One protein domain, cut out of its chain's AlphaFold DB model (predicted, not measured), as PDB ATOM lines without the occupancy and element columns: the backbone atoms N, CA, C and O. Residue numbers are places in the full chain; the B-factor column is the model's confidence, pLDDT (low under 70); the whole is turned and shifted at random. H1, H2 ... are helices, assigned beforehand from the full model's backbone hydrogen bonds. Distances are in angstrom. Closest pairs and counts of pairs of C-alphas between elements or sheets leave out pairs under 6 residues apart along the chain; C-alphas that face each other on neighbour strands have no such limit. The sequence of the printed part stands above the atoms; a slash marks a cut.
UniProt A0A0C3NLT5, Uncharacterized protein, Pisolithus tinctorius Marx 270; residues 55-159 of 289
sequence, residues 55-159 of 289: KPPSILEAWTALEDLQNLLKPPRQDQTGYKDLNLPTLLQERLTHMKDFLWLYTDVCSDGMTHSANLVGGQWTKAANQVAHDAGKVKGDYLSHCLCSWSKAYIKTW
ATOM      1  N   LYS A  55      88.775 128.733 192.348       76.56
ATOM      2  CA  LYS A  55      87.891 127.792 191.654       76.56
ATOM      3  C   LYS A  55      87.650 128.242 190.204       76.56
ATOM      4  O   LYS A  55      87.518 129.444 189.934       76.56
ATOM      5  N   PRO A  56      87.684 127.315 189.237       81.62
ATOM      6  CA  PRO A  56      87.241 127.616 187.887       81.62
ATOM      7  C   PRO A  56      85.719 127.865 187.896       81.62
ATOM      8  O   PRO A  56      85.016 127.266 188.714       81.62
ATOM      9  N   PRO A  57      85.206 128.762 187.037       87.06
ATOM     10  CA  PRO A  57      83.770 129.008 186.927       87.06
ATOM     11  C   PRO A  57      83.035 127.762 186.423       87.06
ATOM     12  O   PRO A  57      83.634 126.890 185.782       87.06
ATOM     13  N   SER A  58      81.729 127.684 186.680       90.06
ATOM     14  CA  SER A  58      80.917 126.572 186.182       90.06
ATOM     15  C   SER A  58      80.940 126.527 184.651       90.06
ATOM     16  O   SER A  58      80.967 127.565 183.988       90.06
ATOM     17  N   ILE A  59      80.900 125.325 184.070       88.06
ATOM     18  CA  ILE A  59      80.871 125.144 182.607       88.06
ATOM     19  C   ILE A  59      79.651 125.851 182.004       88.06
ATOM     20  O   ILE A  59      79.765 126.483 180.957       88.06
ATOM     21  N   LEU A  60      78.507 125.815 182.695       89.56
ATOM     22  CA  LEU A  60      77.286 126.483 182.244       89.56
ATOM     23  C   LEU A  60      77.444 128.012 182.217       89.56
ATOM     24  O   LEU A  60      77.047 128.651 181.249       89.56
ATOM     25  N   GLU A  61      78.060 128.593 183.250       90.81
ATOM     26  CA  GLU A  61      78.334 130.038 183.329       90.81
ATOM     27  C   GLU A  61      79.358 130.482 182.279       90.81
ATOM     28  O   GLU A  61      79.247 131.554 181.687       90.81
ATOM     29  N   ALA A  62      80.364 129.648 182.021       91.81
ATOM     30  CA  ALA A  62      81.333 129.896 180.965       91.81
ATOM     31  C   ALA A  62      80.686 129.833 179.571       91.81
ATOM     32  O   ALA A  62      81.060 130.607 178.691       91.81
ATOM     33  N   TRP A  63      79.704 128.948 179.373       91.25
ATOM     34  CA  TRP A  63      78.977 128.815 178.112       91.25
ATOM     35  C   TRP A  63      78.047 130.005 177.846       91.25
ATOM     36  O   TRP A  63      78.049 130.541 176.739       91.25
ATOM     37  N   THR A  64      77.323 130.497 178.855       92.31
ATOM     38  CA  THR A  64      76.500 131.711 178.699       92.31
ATOM     39  C   THR A  64      77.359 132.939 178.394       92.31
ATOM     40  O   THR A  64      77.023 133.732 177.514       92.31
ATOM     41  N   ALA A  65      78.511 133.074 179.056       92.75
ATOM     42  CA  ALA A  65      79.479 134.126 178.756       92.75
ATOM     43  C   ALA A  65      80.073 134.005 177.340       92.75
ATOM     44  O   ALA A  65      80.319 135.021 176.688       92.75
ATOM     45  N   LEU A  66      80.296 132.782 176.848       93.00
ATOM     46  CA  LEU A  66      80.765 132.529 175.484       93.00
ATOM     47  C   LEU A  66      79.748 133.014 174.444       93.00
ATOM     48  O   LEU A  66      80.135 133.697 173.496       93.00
ATOM     49  N   GLU A  67      78.476 132.646 174.603       91.44
ATOM     50  CA  GLU A  67      77.403 133.025 173.676       91.44
ATOM     51  C   GLU A  67      77.265 134.550 173.589       91.44
ATOM     52  O   GLU A  67      77.213 135.128 172.500       91.44
ATOM     53  N   ASP A  68      77.318 135.226 174.734       91.50
ATOM     54  CA  ASP A  68      77.286 136.682 174.793       91.50
ATOM     55  C   ASP A  68      78.514 137.327 174.128       91.50
ATOM     56  O   ASP A  68      78.370 138.239 173.314       91.50
ATOM     57  N   LEU A  69      79.726 136.807 174.360       91.25
ATOM     58  CA  LEU A  69      80.934 137.288 173.676       91.25
ATOM     59  C   LEU A  69      80.877 137.086 172.158       91.25
ATOM     60  O   LEU A  69      81.389 137.922 171.409       91.25
ATOM     61  N   GLN A  70      80.263 136.000 171.681       90.62
ATOM     62  CA  GLN A  70      80.044 135.781 170.249       90.62
ATOM     63  C   GLN A  70      79.091 136.826 169.666       90.62
ATOM     64  O   GLN A  70      79.397 137.404 168.621       90.62
ATOM     65  N   ASN A  71      77.994 137.120 170.365       88.75
ATOM     66  CA  ASN A  71      77.047 138.166 169.978       88.75
ATOM     67  C   ASN A  71      77.683 139.561 170.027       88.75
ATOM     68  O   ASN A  71      77.438 140.385 169.149       88.75
ATOM     69  N   LEU A  72      78.549 139.816 171.007       88.19
ATOM     70  CA  LEU A  72      79.270 141.075 171.140       88.19
ATOM     71  C   LEU A  72      80.289 141.275 170.017       88.19
ATOM     72  O   LEU A  72      80.398 142.387 169.512       88.19
ATOM     73  N   LEU A  73      81.032 140.228 169.638       87.69
ATOM     74  CA  LEU A  73      82.039 140.255 168.566       87.69
ATOM     75  C   LEU A  73      81.434 140.205 167.159       87.69
ATOM     76  O   LEU A  73      82.086 140.614 166.196       87.69
ATOM     77  N   LYS A  74      80.220 139.675 167.021       86.56
ATOM     78  CA  LYS A  74      79.514 139.538 165.747       86.56
ATOM     79  C   LYS A  74      78.016 139.793 165.947       86.56
ATOM     80  O   LYS A  74      77.218 138.862 165.831       86.56
ATOM     81  N   PRO A  75      77.607 141.046 166.218       85.88
ATOM     82  CA  PRO A  75      76.202 141.351 166.430       85.88
ATOM     83  C   PRO A  75      75.410 141.118 165.137       85.88
ATOM     84  O   PRO A  75      75.817 141.610 164.071       85.88
ATOM     85  N   PRO A  76      74.284 140.388 165.201       84.06
ATOM     86  CA  PRO A  76      73.426 140.190 164.045       84.06
ATOM     87  C   PRO A  76      72.818 141.527 163.608       84.06
ATOM     88  O   PRO A  76      72.494 142.394 164.426       84.06
ATOM     89  N   ARG A  77      72.657 141.717 162.296       84.19
ATOM     90  CA  ARG A  77      71.901 142.864 161.763       84.19
ATOM     91  C   ARG A  77      70.412 142.726 162.105       84.19
ATOM     92  O   ARG A  77      69.930 141.616 162.311       84.19
ATOM     93  N   GLN A  78      69.674 143.841 162.103       80.88
ATOM     94  CA  GLN A  78      68.215 143.839 162.318       80.88
ATOM     95  C   GLN A  78      67.485 142.912 161.330       80.88
ATOM     96  O   GLN A  78      66.552 142.217 161.717       80.88
ATOM     97  N   ASP A  79      67.989 142.820 160.099       81.38
ATOM     98  CA  ASP A  79      67.445 141.964 159.038       81.38
ATOM     99  C   ASP A  79      67.968 140.513 159.089       81.38
ATOM    100  O   ASP A  79      67.804 139.765 158.127       81.38
ATOM    101  N   GLN A  80      68.703 140.135 160.146       74.06
ATOM    102  CA  GLN A  80      69.392 138.841 160.341       74.06
ATOM    103  C   GLN A  80      70.353 138.421 159.208       74.06
ATOM    104  O   GLN A  80      70.942 137.342 159.235       74.06
ATOM    105  N   THR A  81      70.573 139.292 158.223       77.62
ATOM    106  CA  THR A  81      71.408 139.025 157.054       77.62
ATOM    107  C   THR A  81      72.837 139.488 157.339       77.62
ATOM    108  O   THR A  81      73.231 140.609 157.018       77.62
ATOM    109  N   GLY A  82      73.620 138.625 157.991       84.06
ATOM    110  CA  GLY A  82      75.031 138.862 158.311       84.06
ATOM    111  C   GLY A  82      75.274 139.707 159.567       84.06
ATOM    112  O   GLY A  82      74.384 139.914 160.395       84.06
ATOM    113  N   TYR A  83      76.511 140.192 159.708       84.62
ATOM    114  CA  TYR A  83      77.001 140.867 160.915       84.62
ATOM    115  C   TYR A  83      77.235 142.362 160.694       84.62
ATOM    116  O   TYR A  83      77.468 142.821 159.567       84.62
ATOM    117  N   LYS A  84      77.130 143.140 161.773       83.62
ATOM    118  CA  LYS A  84      77.478 144.564 161.779       83.62
ATOM    119  C   LYS A  84      78.952 144.741 162.144       83.62
ATOM    120  O   LYS A  84      79.442 144.080 163.055       83.62
ATOM    121  N   ASP A  85      79.624 145.669 161.468       74.38
ATOM    122  CA  ASP A  85      80.998 146.029 161.805       74.38
ATOM    123  C   ASP A  85      81.047 146.723 163.170       74.38
ATOM    124  O   ASP A  85      80.303 147.670 163.453       74.38
ATOM    125  N   LEU A  86      81.934 146.230 164.027       71.62
ATOM    126  CA  LEU A  86      82.180 146.776 165.350       71.62
ATOM    127  C   LEU A  86      83.307 147.796 165.260       71.62
ATOM    128  O   LEU A  86      84.464 147.431 165.078       71.62
ATOM    129  N   ASN A  87      82.986 149.071 165.466       74.81
ATOM    130  CA  ASN A  87      83.985 150.124 165.670       74.81
ATOM    131  C   ASN A  87      84.603 150.028 167.080       74.81
ATOM    132  O   ASN A  87      84.588 150.992 167.845       74.81
ATOM    133  N   LEU A  88      85.090 148.844 167.461       77.12
ATOM    134  CA  LEU A  88      85.829 148.639 168.703       77.12
ATOM    135  C   LEU A  88      87.317 148.927 168.467       77.12
ATOM    136  O   LEU A  88      87.832 148.661 167.378       77.12
ATOM    137  N   PRO A  89      88.043 149.442 169.474       82.38
ATOM    138  CA  PRO A  89      89.486 149.580 169.361       82.38
ATOM    139  C   PRO A  89      90.121 148.199 169.155       82.38
ATOM    140  O   PRO A  89      89.787 147.252 169.870       82.38
ATOM    141  N   THR A  90      91.066 148.094 168.216       80.94
ATOM    142  CA  THR A  90      91.699 146.829 167.788       80.94
ATOM    143  C   THR A  90      92.191 145.988 168.967       80.94
ATOM    144  O   THR A  90      91.922 144.795 169.041       80.94
ATOM    145  N   LEU A  91      92.812 146.633 169.960       81.56
ATOM    146  CA  LEU A  91      93.308 145.973 171.168       81.56
ATOM    147  C   LEU A  91      92.192 145.305 171.992       81.56
ATOM    148  O   LEU A  91      92.403 144.250 172.579       81.56
ATOM    149  N   LEU A  92      91.014 145.926 172.081       84.69
ATOM    150  CA  LEU A  92      89.875 145.349 172.800       84.69
ATOM    151  C   LEU A  92      89.286 144.178 172.012       84.69
ATOM    152  O   LEU A  92      88.970 143.151 172.603       84.69
ATOM    153  N   GLN A  93      89.196 144.309 170.688       85.88
ATOM    154  CA  GLN A  93      88.717 143.244 169.810       85.88
ATOM    155  C   GLN A  93      89.606 141.995 169.888       85.88
ATOM    156  O   GLN A  93      89.088 140.887 170.025       85.88
ATOM    157  N   GLU A  94      90.932 142.159 169.873       86.38
ATOM    158  CA  GLU A  94      91.889 141.059 170.056       86.38
ATOM    159  C   GLU A  94      91.681 140.346 171.398       86.38
ATOM    160  O   GLU A  94      91.581 139.122 171.449       86.38
ATOM    161  N   ARG A  95      91.534 141.101 172.494       89.25
ATOM    162  CA  ARG A  95      91.306 140.523 173.830       89.25
ATOM    163  C   ARG A  95      90.009 139.735 173.911       89.25
ATOM    164  O   ARG A  95      90.016 138.623 174.430       89.25
ATOM    165  N   LEU A  96      88.917 140.299 173.398       91.25
ATOM    166  CA  LEU A  96      87.619 139.627 173.358       91.25
ATOM    167  C   LEU A  96      87.681 138.361 172.498       91.25
ATOM    168  O   LEU A  96      87.102 137.345 172.865       91.25
ATOM    169  N   THR A  97      88.432 138.397 171.394       92.06
ATOM    170  CA  THR A  97      88.645 137.224 170.535       92.06
ATOM    171  C   THR A  97      89.366 136.118 171.299       92.06
ATOM    172  O   THR A  97      88.861 135.000 171.349       92.06
ATOM    173  N   HIS A  98      90.463 136.438 171.990       92.88
ATOM    174  CA  HIS A  98      91.176 135.460 172.812       92.88
ATOM    175  C   HIS A  98      90.337 134.937 173.984       92.88
ATOM    176  O   HIS A  98      90.408 133.752 174.289       92.88
ATOM    177  N   MET A  99      89.518 135.777 174.628       94.06
ATOM    178  CA  MET A  99      88.573 135.322 175.657       94.06
ATOM    179  C   MET A  99      87.546 134.343 175.088       94.06
ATOM    180  O   MET A  99      87.273 133.319 175.705       94.06
ATOM    181  N   LYS A 100      87.003 134.634 173.902       94.50
ATOM    182  CA  LYS A 100      86.053 133.759 173.209       94.50
ATOM    183  C   LYS A 100      86.705 132.421 172.839       94.50
ATOM    184  O   LYS A 100      86.107 131.382 173.092       94.50
ATOM    185  N   ASP A 101      87.920 132.424 172.294       93.44
ATOM    186  CA  ASP A 101      88.644 131.187 171.955       93.44
ATOM    187  C   ASP A 101      88.985 130.371 173.218       93.44
ATOM    188  O   ASP A 101      88.839 129.150 173.239       93.44
ATOM    189  N   PHE A 102      89.357 131.050 174.305       94.56
ATOM    190  CA  PHE A 102      89.627 130.436 175.604       94.56
ATOM    191  C   PHE A 102      88.391 129.779 176.225       94.56
ATOM    192  O   PHE A 102      88.451 128.615 176.625       94.56
ATOM    193  N   LEU A 103      87.264 130.493 176.290       93.94
ATOM    194  CA  LEU A 103      86.019 129.940 176.821       93.94
ATOM    195  C   LEU A 103      85.486 128.810 175.942       93.94
ATOM    196  O   LEU A 103      84.944 127.845 176.472       93.94
ATOM    197  N   TRP A 104      85.669 128.891 174.622       93.62
ATOM    198  CA  TRP A 104      85.290 127.814 173.710       93.62
ATOM    199  C   TRP A 104      86.078 126.543 174.031       93.62
ATOM    200  O   TRP A 104      85.484 125.498 174.267       93.62
ATOM    201  N   LEU A 105      87.403 126.657 174.169       92.44
ATOM    202  CA  LEU A 105      88.263 125.524 174.504       92.44
ATOM    203  C   LEU A 105      87.955 124.938 175.893       92.44
ATOM    204  O   LEU A 105      88.059 123.729 176.082       92.44
ATOM    205  N   TYR A 106      87.572 125.781 176.859       92.00
ATOM    206  CA  TYR A 106      87.185 125.352 178.207       92.00
ATOM    207  C   TYR A 106      85.820 124.652 178.249       92.00
ATOM    208  O   TYR A 106      85.667 123.668 178.970       92.00
ATOM    209  N   THR A 107      84.835 125.162 177.507       91.56
ATOM    210  CA  THR A 107      83.452 124.645 177.506       91.56
ATOM    211  C   THR A 107      83.256 123.435 176.599       91.56
ATOM    212  O   THR A 107      82.252 122.737 176.732       91.56
ATOM    213  N   ASP A 108      84.211 123.155 175.715       87.56
ATOM    214  CA  ASP A 108      84.229 121.980 174.849       87.56
ATOM    215  C   ASP A 108      84.596 120.705 175.640       87.56
ATOM    216  O   ASP A 108      85.735 120.234 175.656       87.56
ATOM    217  N   VAL A 109      83.601 120.181 176.361       84.94
ATOM    218  CA  VAL A 109      83.651 118.943 177.156       84.94
ATOM    219  C   VAL A 109      82.646 117.910 176.637       84.94
ATOM    220  O   VAL A 109      81.638 118.253 176.018       84.94
ATOM    221  N   CYS A 110      82.890 116.629 176.916       77.06
ATOM    222  CA  CYS A 110      81.931 115.559 176.644       77.06
ATOM    223  C   CYS A 110      80.679 115.669 177.535       77.06
ATOM    224  O   CYS A 110      80.675 116.323 178.578       77.06
ATOM    225  N   SER A 111      79.611 114.961 177.153       70.00
ATOM    226  CA  SER A 111      78.333 114.917 177.887       70.00
ATOM    227  C   SER A 111      78.438 114.392 179.327       70.00
ATOM    228  O   SER A 111      77.533 114.610 180.124       70.00
ATOM    229  N   ASP A 112      79.517 113.684 179.656       71.12
ATOM    230  CA  ASP A 112      79.851 113.165 180.987       71.12
ATOM    231  C   ASP A 112      80.700 114.141 181.829       71.12
ATOM    232  O   ASP A 112      81.070 113.822 182.959       71.12
ATOM    233  N   GLY A 113      81.002 115.334 181.303       66.06
ATOM    234  CA  GLY A 113      81.829 116.349 181.961       66.06
ATOM    235  C   GLY A 113      83.333 116.077 181.883       66.06
ATOM    236  O   GLY A 113      84.110 116.824 182.480       66.06
ATOM    237  N   MET A 114      83.754 115.038 181.157       71.50
ATOM    238  CA  MET A 114      85.164 114.714 180.936       71.50
ATOM    239  C   MET A 114      85.705 115.363 179.655       71.50
ATOM    240  O   MET A 114      84.961 115.821 178.785       71.50
ATOM    241  N   THR A 115      87.033 115.413 179.533       73.75
ATOM    242  CA  THR A 115      87.721 115.915 178.332       73.75
ATOM    243  C   THR A 115      87.358 115.083 177.104       73.75
ATOM    244  O   THR A 115      87.417 113.851 177.150       73.75
ATOM    245  N   HIS A 116      87.054 115.748 175.990       70.81
ATOM    246  CA  HIS A 116      86.830 115.087 174.709       70.81
ATOM    247  C   HIS A 116      88.143 114.507 174.154       70.81
ATOM    248  O   HIS A 116      89.214 115.080 174.334       70.81
ATOM    249  N   SER A 117      88.086 113.386 173.425       71.31
ATOM    250  CA  SER A 117      89.292 112.771 172.832       71.31
ATOM    251  C   SER A 117      90.030 113.703 171.857       71.31
ATOM    252  O   SER A 117      91.249 113.618 171.725       71.31
ATOM    253  N   ALA A 118      89.302 114.623 171.215       76.06
ATOM    254  CA  ALA A 118      89.865 115.661 170.350       76.06
ATOM    255  C   ALA A 118      90.265 116.951 171.094       76.06
ATOM    256  O   ALA A 118      90.999 117.757 170.531       76.06
ATOM    257  N   ASN A 119      89.817 117.149 172.342       80.25
ATOM    258  CA  ASN A 119      90.167 118.304 173.171       80.25
ATOM    259  C   ASN A 119      90.530 117.856 174.595       80.25
ATOM    260  O   ASN A 119      89.702 117.779 175.504       80.25
ATOM    261  N   LEU A 120      91.827 117.616 174.786       80.69
ATOM    262  CA  LEU A 120      92.435 117.182 176.050       80.69
ATOM    263  C   LEU A 120      92.394 118.254 177.155       80.69
ATOM    264  O   LEU A 120      92.837 118.005 178.279       80.69
ATOM    265  N   VAL A 121      91.921 119.455 176.825       84.31
ATOM    266  CA  VAL A 121      92.013 120.659 177.651       84.31
ATOM    267  C   VAL A 121      90.629 121.159 178.101       84.31
ATOM    268  O   VAL A 121      90.538 122.009 178.990       84.31
ATOM    269  N   GLY A 122      89.551 120.580 177.562       84.62
ATOM    270  CA  GLY A 122      88.172 120.842 177.979       84.62
ATOM    271  C   GLY A 122      87.980 120.675 179.489       84.62
ATOM    272  O   GLY A 122      88.504 119.746 180.104       84.62
ATOM    273  N   GLY A 123      87.283 121.616 180.124       84.94
ATOM    274  CA  GLY A 123      87.067 121.635 181.575       84.94
ATOM    275  C   GLY A 123      88.312 121.965 182.414       84.94
ATOM    276  O   GLY A 123      88.211 122.107 183.632       84.94
ATOM    277  N   GLN A 124      89.491 122.145 181.806       89.25
ATOM    278  CA  GLN A 124      90.740 122.457 182.510       89.25
ATOM    279  C   GLN A 124      91.126 123.926 182.315       89.25
ATOM    280  O   GLN A 124      91.948 124.267 181.468       89.25
ATOM    281  N   TRP A 125      90.563 124.799 183.153       91.19
ATOM    282  CA  TRP A 125      90.674 126.263 183.056       91.19
ATOM    283  C   TRP A 125      92.098 126.782 182.784       91.19
ATOM    284  O   TRP A 125      92.334 127.475 181.798       91.19
ATOM    285  N   THR A 126      93.077 126.412 183.612       89.94
ATOM    286  CA  THR A 126      94.462 126.896 183.465       89.94
ATOM    287  C   THR A 126      95.130 126.377 182.194       89.94
ATOM    288  O   THR A 126      95.850 127.113 181.522       89.94
ATOM    289  N   LYS A 127      94.888 125.111 181.835       90.25
ATOM    290  CA  LYS A 127      95.496 124.529 180.638       90.25
ATOM    291  C   LYS A 127      94.885 125.123 179.368       90.25
ATOM    292  O   LYS A 127      95.625 125.390 178.425       90.25
ATOM    293  N   ALA A 128      93.581 125.410 179.372       91.81
ATOM    294  CA  ALA A 128      92.900 126.043 178.245       91.81
ATOM    295  C   ALA A 128      93.437 127.460 178.009       91.81
ATOM    296  O   ALA A 128      93.716 127.840 176.873       91.81
ATOM    297  N   ALA A 129      93.679 128.218 179.084       91.81
ATOM    298  CA  ALA A 129      94.260 129.556 178.993       91.81
ATOM    299  C   ALA A 129      95.698 129.525 178.452       91.81
ATOM    300  O   ALA A 129      96.063 130.351 177.613       91.81
ATOM    301  N   ASN A 130      96.502 128.550 178.887       90.94
ATOM    302  CA  ASN A 130      97.867 128.364 178.396       90.94
ATOM    303  C   ASN A 130      97.899 128.009 176.905       90.94
ATOM    304  O   ASN A 130      98.714 128.567 176.172       90.94
ATOM    305  N   GLN A 131      97.001 127.128 176.453       90.62
ATOM    306  CA  GLN A 131      96.913 126.735 175.048       90.62
ATOM    307  C   GLN A 131      96.583 127.937 174.155       90.62
ATOM    308  O   GLN A 131      97.319 128.225 173.217       90.62
ATOM    309  N   VAL A 132      95.560 128.722 174.507       93.06
ATOM    310  CA  VAL A 132      95.197 129.923 173.736       93.06
ATOM    311  C   VAL A 132      96.302 130.977 173.753       93.06
ATOM    312  O   VAL A 132      96.548 131.636 172.744       93.06
ATOM    313  N   ALA A 133      97.009 131.136 174.874       91.19
ATOM    314  CA  ALA A 133      98.142 132.051 174.939       91.19
ATOM    315  C   ALA A 133      99.293 131.627 174.011       91.19
ATOM    316  O   ALA A 133      99.926 132.484 173.384       91.19
ATOM    317  N   HIS A 134      99.543 130.321 173.905       89.19
ATOM    318  CA  HIS A 134     100.516 129.757 172.977       89.19
ATOM    319  C   HIS A 134     100.078 129.956 171.517       89.19
ATOM    320  O   HIS A 134     100.857 130.464 170.709       89.19
ATOM    321  N   ASP A 135      98.818 129.656 171.196       88.69
ATOM    322  CA  ASP A 135      98.257 129.788 169.843       88.69
ATOM    323  C   ASP A 135      98.211 131.250 169.364       88.69
ATOM    324  O   ASP A 135      98.359 131.533 168.177       88.69
ATOM    325  N   ALA A 136      98.125 132.206 170.294       86.81
ATOM    326  CA  ALA A 136      98.278 133.639 170.031       86.81
ATOM    327  C   ALA A 136      99.734 134.076 169.725       86.81
ATOM    328  O   ALA A 136     100.022 135.276 169.637       86.81
ATOM    329  N   GLY A 137     100.679 133.135 169.608       80.75
ATOM    330  CA  GLY A 137     102.081 133.390 169.269       80.75
ATOM    331  C   GLY A 137     102.906 133.994 170.409       80.75
ATOM    332  O   GLY A 137     103.937 134.628 170.161       80.75
ATOM    333  N   LYS A 138     102.474 133.859 171.671       76.31
ATOM    334  CA  LYS A 138     103.228 134.363 172.832       76.31
ATOM    335  C   LYS A 138     104.178 133.283 173.354       76.31
ATOM    336  O   LYS A 138     103.782 132.399 174.098       76.31
ATOM    337  N   VAL A 139     105.464 133.425 173.019       58.59
ATOM    338  CA  VAL A 139     106.567 132.506 173.392       58.59
ATOM    339  C   VAL A 139     106.688 132.273 174.911       58.59
ATOM    340  O   VAL A 139     107.125 131.213 175.343       58.59
ATOM    341  N   LYS A 140     106.276 133.247 175.735       63.41
ATOM    342  CA  LYS A 140     106.128 133.125 177.197       63.41
ATOM    343  C   LYS A 140     104.686 133.467 177.578       63.41
ATOM    344  O   LYS A 140     104.392 134.591 177.986       63.41
ATOM    345  N   GLY A 141     103.780 132.526 177.319       63.09
ATOM    346  CA  GLY A 141     102.326 132.698 177.401       63.09
ATOM    347  C   GLY A 141     101.762 132.993 178.797       63.09
ATOM    348  O   GLY A 141     100.600 133.385 178.888       63.09
ATOM    349  N   ASP A 142     102.561 132.881 179.862       77.44
ATOM    350  CA  ASP A 142     102.117 132.981 181.261       77.44
ATOM    351  C   ASP A 142     101.333 134.266 181.549       77.44
ATOM    352  O   ASP A 142     100.240 134.229 182.113       77.44
ATOM    353  N   TYR A 143     101.840 135.420 181.100       84.12
ATOM    354  CA  TYR A 143     101.167 136.700 181.338       84.12
ATOM    355  C   TYR A 143      99.793 136.766 180.662       84.12
ATOM    356  O   TYR A 143      98.816 137.176 181.287       84.12
ATOM    357  N   LEU A 144      99.704 136.343 179.397       86.19
ATOM    358  CA  LEU A 144      98.440 136.357 178.662       86.19
ATOM    359  C   LEU A 144      97.461 135.334 179.248       86.19
ATOM    360  O   LEU A 144      96.295 135.668 179.412       86.19
ATOM    361  N   SER A 145      97.931 134.148 179.636       89.75
ATOM    362  CA  SER A 145      97.121 133.132 180.317       89.75
ATOM    363  C   SER A 145      96.502 133.669 181.613       89.75
ATOM    364  O   SER A 145      95.285 133.592 181.810       89.75
ATOM    365  N   HIS A 146      97.302 134.330 182.457       86.38
ATOM    366  CA  HIS A 146      96.806 134.993 183.665       86.38
ATOM    367  C   HIS A 146      95.799 136.104 183.349       86.38
ATOM    368  O   HIS A 146      94.766 136.207 184.018       86.38
ATOM    369  N   CYS A 147      96.063 136.916 182.323       87.75
ATOM    370  CA  CYS A 147      95.120 137.934 181.868       87.75
ATOM    371  C   CYS A 147      93.802 137.321 181.390       87.75
ATOM    372  O   CYS A 147      92.753 137.794 181.808       87.75
ATOM    373  N   LEU A 148      93.832 136.256 180.586       90.88
ATOM    374  CA  LEU A 148      92.635 135.569 180.090       90.88
ATOM    375  C   LEU A 148      91.810 134.982 181.231       90.88
ATOM    376  O   LEU A 148      90.594 135.179 181.268       90.88
ATOM    377  N   CYS A 149      92.468 134.343 182.199       91.25
ATOM    378  CA  CYS A 149      91.810 133.836 183.398       91.25
ATOM    379  C   CYS A 149      91.128 134.966 184.180       91.25
ATOM    380  O   CYS A 149      89.968 134.840 184.567       91.25
ATOM    381  N   SER A 150      91.840 136.073 184.404       88.56
ATOM    382  CA  SER A 150      91.328 137.216 185.163       88.56
ATOM    383  C   SER A 150      90.183 137.924 184.436       88.56
ATOM    384  O   SER A 150      89.143 138.173 185.043       88.56
ATOM    385  N   TRP A 151      90.339 138.205 183.141       90.75
ATOM    386  CA  TRP A 151      89.324 138.867 182.325       90.75
ATOM    387  C   TRP A 151      88.064 138.028 182.202       90.75
ATOM    388  O   TRP A 151      86.978 138.561 182.387       90.75
ATOM    389  N   SER A 152      88.191 136.727 181.945       91.50
ATOM    390  CA  SER A 152      87.028 135.850 181.779       91.50
ATOM    391  C   SER A 152      86.279 135.656 183.096       91.50
ATOM    392  O   SER A 152      85.055 135.717 183.107       91.50
ATOM    393  N   LYS A 153      86.986 135.529 184.231       89.88
ATOM    394  CA  LYS A 153      86.349 135.509 185.562       89.88
ATOM    395  C   LYS A 153      85.635 136.821 185.880       89.88
ATOM    396  O   LYS A 153      84.514 136.799 186.377       89.88
ATOM    397  N   ALA A 154      86.272 137.956 185.592       88.31
ATOM    398  CA  ALA A 154      85.646 139.262 185.773       88.31
ATOM    399  C   ALA A 154      84.391 139.391 184.899       88.31
ATOM    400  O   ALA A 154      83.346 139.786 185.403       88.31
ATOM    401  N   TYR A 155      84.472 138.970 183.636       90.31
ATOM    402  CA  TYR A 155      83.354 138.993 182.699       90.31
ATOM    403  C   TYR A 155      82.180 138.139 183.178       90.31
ATOM    404  O   TYR A 155      81.064 138.627 183.236       90.31
ATOM    405  N   ILE A 156      82.429 136.902 183.610       90.75
ATOM    406  CA  ILE A 156      81.377 136.012 184.125       90.75
ATOM    407  C   ILE A 156      80.721 136.599 185.387       90.75
ATOM    408  O   ILE A 156      79.507 136.518 185.553       90.75
ATOM    409  N   LYS A 157      81.506 137.226 186.276       86.88
ATOM    410  CA  LYS A 157      81.003 137.764 187.550       86.88
ATOM    411  C   LYS A 157      80.221 139.070 187.400       86.88
ATOM    412  O   LYS A 157      79.225 139.262 188.090       86.88
ATOM    413  N   THR A 158      80.706 140.005 186.585       83.25
ATOM    414  CA  THR A 158      80.168 141.377 186.518       83.25
ATOM    415  C   THR A 158      79.598 141.754 185.156       83.25
ATOM    416  O   THR A 158      79.095 142.868 185.019       83.25
ATOM    417  N   TRP A 159      79.695 140.872 184.153       81.06
ATOM    418  CA  TRP A 159      79.366 141.148 182.746       81.06
ATOM    419  C   TRP A 159      80.062 142.406 182.202       81.06
ATOM    420  O   TRP A 159      79.605 143.052 181.261       81.06
TER     421      TRP A 159
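AT A GLANCE: This is residues 55 to 159 of the 289 residues of an uncharacterized protein of Pisolithus tinctorius Marx 270 (UniProt A0A0C3NLT5). The longest helix, H2, lies in the middle, with H1 side by side with it as a helical hairpin and H3 slanting along its other side; H4 crosses over one face of H2, reaching from H3 to H1. Two long loops, residues 74 to 89 and 108 to 124, lie at opposite ends of the H1 and H2 pair. The printed part has 105 residues with four named helices, H1, H2, H3, H4 in chain order, and no named strand; the class is all helix. It is compact, with a radius of gyration of the C-alphas of 14.3 A and spans of 39 by 33 by 28 A.

IN THESE COORDINATES: Find C-alpha 90 at (91.699, 146.829, 167.788); from there H2, residues 90 to 107, runs 25.6 A to C-alpha 107 at (83.452, 124.645, 177.506). H1, residues 59 to 73, is 20.7 A long. H3 is residues 125 to 135. H4, residues 142 to 158, covers 24.1 A and ends with C-alpha 158 at (80.168, 141.377, 186.518).

HOW THE PARTS SIT: Start at H2, which touches H1 at a shallow tilt of 31 degrees, opposite ways; their closest C-alphas are Ile 59 and Thr 107, 5.7 A apart. With residues 98 to 106 alone H2 touches H3, closest at the C-alphas of Tyr 106 and Ala 128, 5.8 A, at a steep tilt of 49 degrees. H4 is about perpendicular to H2, at 83 degrees, and touches it at the C-alphas of Met 99 and Leu 148, 6.0 A. H3 and H4 touch at a steep tilt of 54 degrees, with the C-alphas of Ala 129 and Ser 145 closest at 4.8 A. H4 touches H1 with residues 155 to 156 alone, and H1 and H3 are apart. In H1, H2, H3 and H4 every O i to N i+4 pair is within hydrogen-bond range.

THE WHOLE: Look at the C-alphas of Asp 79 and Lys 140 for the two farthest apart, 43.6 A. The printed part has no cut. The links H1 to H2 and H2 to H3 are long, and H3 to H4 is short. The pLDDT is under 70 at residue 113 and residues 139 to 141.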